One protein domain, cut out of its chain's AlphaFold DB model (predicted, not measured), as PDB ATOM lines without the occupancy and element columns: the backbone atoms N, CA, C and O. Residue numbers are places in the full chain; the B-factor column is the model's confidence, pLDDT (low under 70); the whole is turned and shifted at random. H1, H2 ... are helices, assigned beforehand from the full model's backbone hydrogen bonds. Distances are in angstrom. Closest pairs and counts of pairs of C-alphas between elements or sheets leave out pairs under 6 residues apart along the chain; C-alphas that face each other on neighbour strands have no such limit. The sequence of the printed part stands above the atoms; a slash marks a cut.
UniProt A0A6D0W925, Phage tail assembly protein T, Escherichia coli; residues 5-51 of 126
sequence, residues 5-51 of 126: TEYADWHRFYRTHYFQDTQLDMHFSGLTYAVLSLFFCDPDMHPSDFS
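AT A GLANCE: This is residues 5 to 51 of the 126 residues of the protein "Phage tail assembly protein T" of Escherichia coli (UniProt A0A6D0W925). One long helix, H2, makes the body; beyond its last residue the chain folds back, and the four-residue helix H3 packs on H2 at residues 26 to 33. From the first residues of H2 an arm sticks out, residues 5 to 21, with the helix H1, residues 5 to 13, at its far end; H1 touches no helix. The printed part has 47 residues with three named helices, in the order H1, H2, H3, and no named strand; the class is all helix. The whole is extended, with a radius of gyration of the C-alphas of 14.8 A, and flat, with spans of 41 by 21 by 9 A.

HOW THE PARTS SIT: H1, residues 5 to 13, touches no helix. It is apart from H2, residues 21 to 40, though the two follow each other in the chain. It is also apart from H3, residues 47 to 50. Residues 5 to 21 stand free, of which 5 to 13 belong to H1. H2 and H3 touch, with 12 pairs of C-alphas within 8 A. Their closest C-alphas are those of Ser 29 and Phe 50, 4.7 A apart, and their centres are 7.1 A apart. H2 touches H3 with residues 26 to 33 alone. Residues 38 to 44 stand free, of which 38 to 40 belong to H2. In H1 every O i to N i+4 pair is within hydrogen-bond range, in H2 15 of 16 are, and H3 is too short for such a pair, but its one O i to N i+3 pair is within range.

IN THESE COORDINATES: H1 runs from Thr 5, with its C-alpha at (207.382, 259.638, 255.554), to Phe 13, and measures 12.3 A from first to last C-alpha. H2, the longest helix with 20 residues, begins at Asp 21, with its C-alpha at (190.573, 244.760, 239.919), and measures 27.5 A to the C-alpha of Phe 40. H3 runs from Pro 47 to Phe 50, whose C-alpha is at (191.320, 249.105, 226.540), and measures 5.8 A.

THE WHOLE: The two C-alphas farthest apart are those of Thr 5 and Asp 44, at 43.1 A. The first and last printed C-alphas, of Thr 5 and Ser 51, are 33.8 A apart. The printed part has no cut. The link from H1 to H2 has 7 residues and the link from H2 to H3 has 6; both are short. The mean pLDDT of the printed part is 93.4, and no printed residue is under 70.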
ATOM      1  N   THR A   5     207.929 260.504 254.503       95.12
ATOM      2  CA  THR A   5     207.382 259.638 255.554       95.12
ATOM      3  C   THR A   5     206.001 259.115 255.179       95.12
ATOM      4  O   THR A   5     205.791 257.909 255.208       95.12
ATOM      5  N   GLU A   6     205.104 259.985 254.705       95.81
ATOM      6  CA  GLU A   6     203.780 259.561 254.228       95.81
ATOM      7  C   GLU A   6     203.894 258.604 253.035       95.81
ATOM      8  O   GLU A   6     203.164 257.620 252.956       95.81
ATOM      9  N   TYR A   7     204.838 258.839 252.118       93.06
ATOM     10  CA  TYR A   7     205.095 257.917 251.009       93.06
ATOM     11  C   TYR A   7     205.556 256.534 251.497       93.06
ATOM     12  O   TYR A   7     205.087 255.511 250.993       93.06
ATOM     13  N   ALA A   8     206.446 256.483 252.494       94.06
ATOM     14  CA  ALA A   8     206.891 255.226 253.091       94.06
ATOM     15  C   ALA A   8     205.738 254.476 253.783       94.06
ATOM     16  O   ALA A   8     205.654 253.245 253.685       94.06
ATOM     17  N   ASP A   9     204.825 255.209 254.421       95.12
ATOM     18  CA  ASP A   9     203.630 254.644 255.047       95.12
ATOM     19  C   ASP A   9     202.666 254.068 254.004       95.12
ATOM     20  O   ASP A   9     202.224 252.925 254.147       95.12
ATOM     21  N   TRP A  10     202.419 254.781 252.899       93.94
ATOM     22  CA  TRP A  10     201.638 254.259 251.774       93.94
ATOM     23  C   TRP A  10     202.265 253.001 251.178       93.94
ATOM     24  O   TRP A  10     201.570 252.004 250.974       93.94
ATOM     25  N   HIS A  11     203.583 253.004 250.960       91.38
ATOM     26  CA  HIS A  11     204.298 251.826 250.478       91.38
ATOM     27  C   HIS A  11     204.092 250.621 251.406       91.38
ATOM     28  O   HIS A  11     203.914 249.506 250.925       91.38
ATOM     29  N   ARG A  12     204.075 250.823 252.732       94.19
ATOM     30  CA  ARG A  12     203.789 249.752 253.696       94.19
ATOM     31  C   ARG A  12     202.326 249.305 253.657       94.19
ATOM     32  O   ARG A  12     202.072 248.104 253.705       94.19
ATOM     33  N   PHE A  13     201.392 250.246 253.563       93.81
ATOM     34  CA  PHE A  13     199.952 249.994 253.557       93.81
ATOM     35  C   PHE A  13     199.509 249.144 252.355       93.81
ATOM     36  O   PHE A  13     198.834 248.127 252.533       93.81
ATOM     37  N   TYR A  14     199.965 249.491 251.149       92.62
ATOM     38  CA  TYR A  14     199.595 248.795 249.910       92.62
ATOM     39  C   TYR A  14     200.245 247.410 249.744       92.62
ATOM     40  O   TYR A  14     199.928 246.696 248.796       92.62
ATOM     41  N   ARG A  15     201.112 246.963 250.671       91.12
ATOM     42  CA  ARG A  15     201.623 245.575 250.653       91.12
ATOM     43  C   ARG A  15     200.550 244.544 250.989       91.12
ATOM     44  O   ARG A  15     200.724 243.381 250.652       91.12
ATOM     45  N   THR A  16     199.502 244.953 251.700       94.31
ATOM     46  CA  THR A  16     198.410 244.068 252.134       94.31
ATOM     47  C   THR A  16     197.032 244.586 251.739       94.31
ATOM     48  O   THR A  16     196.065 243.835 251.802       94.31
ATOM     49  N   HIS A  17     196.929 245.855 251.345       91.62
ATOM     50  CA  HIS A  17     195.688 246.476 250.900       91.62
ATOM     51  C   HIS A  17     195.798 246.751 249.409       91.62
ATOM     52  O   HIS A  17     196.286 247.801 249.013       91.62
ATOM     53  N   TYR A  18     195.402 245.790 248.584       90.88
ATOM     54  CA  TYR A  18     195.439 245.956 247.135       90.88
ATOM     55  C   TYR A  18     194.252 246.785 246.643       90.88
ATOM     56  O   TYR A  18     193.191 246.823 247.271       90.88
ATOM     57  N   PHE A  19     194.440 247.441 245.501       92.25
ATOM     58  CA  PHE A  19     193.330 248.031 244.764       92.25
ATOM     59  C   PHE A  19     192.406 246.932 244.239       92.25
ATOM     60  O   PHE A  19     192.835 245.802 244.012       92.25
ATOM     61  N   GLN A  20     191.136 247.275 244.040       94.25
ATOM     62  CA  GLN A  20     190.196 246.370 243.385       94.25
ATOM     63  C   GLN A  20     190.569 246.210 241.908       94.25
ATOM     64  O   GLN A  20     191.036 247.165 241.284       94.25
ATOM     65  N   ASP A  21     190.299 245.037 241.335       94.88
ATOM     66  CA  ASP A  21     190.573 244.760 239.919       94.88
ATOM     67  C   ASP A  21     189.894 245.782 239.000       94.88
ATOM     68  O   ASP A  21     190.506 246.278 238.061       94.88
ATOM     69  N   THR A  22     188.667 246.187 239.331       94.00
ATOM     70  CA  THR A  22     187.916 247.235 238.621       94.00
ATOM     71  C   THR A  22     188.614 248.590 238.640       94.00
ATOM     72  O   THR A  22     188.577 249.328 237.657       94.00
ATOM     73  N   GLN A  23     189.282 248.926 239.744       94.38
ATOM     74  CA  GLN A  23     190.034 250.167 239.867       94.38
ATOM     75  C   GLN A  23     191.338 250.104 239.065       94.38
ATOM     76  O   GLN A  23     191.679 251.063 238.372       94.38
ATOM     77  N   LEU A  24     192.061 248.982 239.133       95.12
ATOM     78  CA  LEU A  24     193.271 248.772 238.332       95.12
ATOM     79  C   LEU A  24     192.960 248.813 236.835       95.12
ATOM     80  O   LEU A  24     193.688 249.451 236.078       95.12
ATOM     81  N   ASP A  25     191.855 248.197 236.433       96.25
ATOM     82  CA  ASP A  25     191.380 248.183 235.059       96.25
ATOM     83  C   ASP A  25     191.028 249.586 234.547       96.25
ATOM     84  O   ASP A  25     191.480 249.990 233.476       96.25
ATOM     85  N   MET A  26     190.314 250.384 235.345       95.75
ATOM     86  CA  MET A  26     190.024 251.785 235.018       95.75
ATOM     87  C   MET A  26     191.306 252.620 234.862       95.75
ATOM     88  O   MET A  26     191.405 253.450 233.958       95.75
ATOM     89  N   HIS A  27     192.310 252.403 235.718       95.81
ATOM     90  CA  HIS A  27     193.595 253.098 235.603       95.81
ATOM     91  C   HIS A  27     194.382 252.661 234.366       95.81
ATOM     92  O   HIS A  27     194.941 253.509 233.672       95.81
ATOM     93  N   PHE A  28     194.425 251.360 234.083       96.19
ATOM     94  CA  PHE A  28     195.108 250.806 232.918       96.19
ATOM     95  C   PHE A  28     194.486 251.301 231.610       96.19
ATOM     96  O   PHE A  28     195.187 251.833 230.744       96.19
ATOM     97  N   SER A  29     193.168 251.170 231.489       96.62
ATOM     98  CA  SER A  29     192.412 251.594 230.315       96.62
ATOM     99  C   SER A  29     192.523 253.101 230.076       96.62
ATOM    100  O   SER A  29     192.862 253.532 228.974       96.62
ATOM    101  N   GLY A  30     192.353 253.912 231.126       95.88
ATOM    102  CA  GLY A  30     192.499 255.366 231.052       95.88
ATOM    103  C   GLY A  30     193.915 255.821 230.692       95.88
ATOM    104  O   GLY A  30     194.080 256.734 229.883       95.88
ATOM    105  N   LEU A  31     194.950 255.174 231.243       96.88
ATOM    106  CA  LEU A  31     196.343 255.464 230.890       96.88
ATOM    107  C   LEU A  31     196.620 255.135 229.419       96.88
ATOM    108  O   LEU A  31     197.215 255.945 228.712       96.88
ATOM    109  N   THR A  32     196.181 253.964 228.962       95.88
ATOM    110  CA  THR A  32     196.374 253.509 227.579       95.88
ATOM    111  C   THR A  32     195.689 254.457 226.602       95.88
ATOM    112  O   THR A  32     196.325 254.935 225.661       95.88
ATOM    113  N   TYR A  33     194.439 254.823 226.892       95.56
ATOM    114  CA  TYR A  33     193.699 255.833 226.146       95.56
ATOM    115  C   TYR A  33     194.444 257.167 226.086       95.56
ATOM    116  O   TYR A  33     194.587 257.728 225.004       95.56
ATOM    117  N   ALA A  34     194.955 257.670 227.213       95.62
ATOM    118  CA  ALA A  34     195.670 258.942 227.246       95.62
ATOM    119  C   ALA A  34     196.944 258.898 226.391       95.62
ATOM    120  O   ALA A  34     197.194 259.820 225.621       95.62
ATOM    121  N   VAL A  35     197.726 257.817 226.481       95.69
ATOM    122  CA  VAL A  35     198.943 257.640 225.676       95.69
ATOM    123  C   VAL A  35     198.606 257.596 224.190       95.69
ATOM    124  O   VAL A  35     199.211 258.327 223.414       95.69
ATOM    125  N   LEU A  36     197.633 256.780 223.783       94.88
ATOM    126  CA  LEU A  36     197.269 256.633 222.374       94.88
ATOM    127  C   LEU A  36     196.584 257.888 221.822       94.88
ATOM    128  O   LEU A  36     196.845 258.265 220.681       94.88
ATOM    129  N   SER A  37     195.803 258.596 222.639       93.31
ATOM    130  CA  SER A  37     195.172 259.869 222.266       93.31
ATOM    131  C   SER A  37     196.200 260.923 221.867       93.31
ATOM    132  O   SER A  37     195.938 261.712 220.966       93.31
ATOM    133  N   LEU A  38     197.384 260.916 222.492       93.50
ATOM    134  CA  LEU A  38     198.464 261.845 222.148       93.50
ATOM    135  C   LEU A  38     199.048 261.600 220.748       93.50
ATOM    136  O   LEU A  38     199.596 262.531 220.162       93.50
ATOM    137  N   PHE A  39     198.963 260.373 220.223       92.19
ATOM    138  CA  PHE A  39     199.558 260.001 218.934       92.19
ATOM    139  C   PHE A  39     198.537 259.890 217.799       92.19
ATOM    140  O   PHE A  39     198.854 260.260 216.670       92.19
ATOM    141  N   PHE A  40     197.341 259.365 218.078       86.94
ATOM    142  CA  PHE A  40     196.394 258.936 217.046       86.94
ATOM    143  C   PHE A  40     195.196 259.878 216.861       86.94
ATOM    144  O   PHE A  40     194.596 259.841 215.792       86.94
ATOM    145  N   CYS A  41     194.885 260.752 217.835       83.56
ATOM    146  CA  CYS A  41     193.779 261.729 217.776       83.56
ATOM    147  C   CYS A  41     192.458 261.168 217.200       83.56
ATOM    148  O   CYS A  41     191.742 261.873 216.489       83.56
ATOM    149  N   ASP A  42     192.154 259.903 217.487       89.94
ATOM    150  CA  ASP A  42     190.936 259.242 217.026       89.94
ATOM    151  C   ASP A  42     189.725 259.761 217.834       89.94
ATOM    152  O   ASP A  42     189.741 259.651 219.066       89.94
ATOM    153  N   PRO A  43     188.706 260.367 217.186       86.38
ATOM    154  CA  PRO A  43     187.535 260.913 217.871       86.38
ATOM    155  C   PRO A  43     186.592 259.847 218.447       86.38
ATOM    156  O   PRO A  43     185.836 260.176 219.360       86.38
ATOM    157  N   ASP A  44     186.632 258.611 217.943       90.81
ATOM    158  CA  ASP A  44     185.731 257.532 218.367       90.81
ATOM    159  C   ASP A  44     186.369 256.608 219.417       90.81
ATOM    160  O   ASP A  44     185.699 255.748 219.989       90.81
ATOM    161  N   MET A  45     187.654 256.806 219.720       92.19
ATOM    162  CA  MET A  45     188.371 256.015 220.715       92.19
ATOM    163  C   MET A  45     187.864 256.313 222.132       92.19
ATOM    164  O   MET A  45     187.787 257.469 222.559       92.19
ATOM    165  N   HIS A  46     187.587 255.263 222.904       92.94
ATOM    166  CA  HIS A  46     187.091 255.363 224.272       92.94
ATOM    167  C   HIS A  46     187.986 254.582 225.253       92.94
ATOM    168  O   HIS A  46     188.534 253.537 224.905       92.94
ATOM    169  N   PRO A  47     188.132 255.014 226.523       92.44
ATOM    170  CA  PRO A  47     188.881 254.252 227.523       92.44
ATOM    171  C   PRO A  47     188.441 252.788 227.643       92.44
ATOM    172  O   PRO A  47     189.287 251.905 227.733       92.44
ATOM    173  N   SER A  48     187.134 252.513 227.582       92.25
ATOM    174  CA  SER A  48     186.591 251.149 227.685       92.25
ATOM    175  C   SER A  48     187.121 250.172 226.633       92.25
ATOM    176  O   SER A  48     187.131 248.977 226.911       92.25
ATOM    177  N   ASP A  49     187.606 250.646 225.482       92.25
ATOM    178  CA  ASP A  49     188.174 249.787 224.430       92.25
ATOM    179  C   ASP A  49     189.445 249.063 224.907       92.25
ATOM    180  O   ASP A  49     189.807 247.992 224.416       92.25
ATOM    181  N   PHE A  50     190.109 249.634 225.916       93.50
ATOM    182  CA  PHE A  50     191.320 249.105 226.540       93.50
ATOM    183  C   PHE A  50     191.057 248.431 227.889       93.50
ATOM    184  O   PHE A  50     192.005 248.007 228.550       93.50
ATOM    185  N   SER A  51     189.798 248.346 228.327       94.62
ATOM    186  CA  SER A  51     189.443 247.606 229.537       94.62
ATOM    187  C   SER A  51     189.673 246.106 229.330       94.62
ATOM    188  O   SER A  51     189.348 245.528 228.294       94.62
TER     189      SER A  51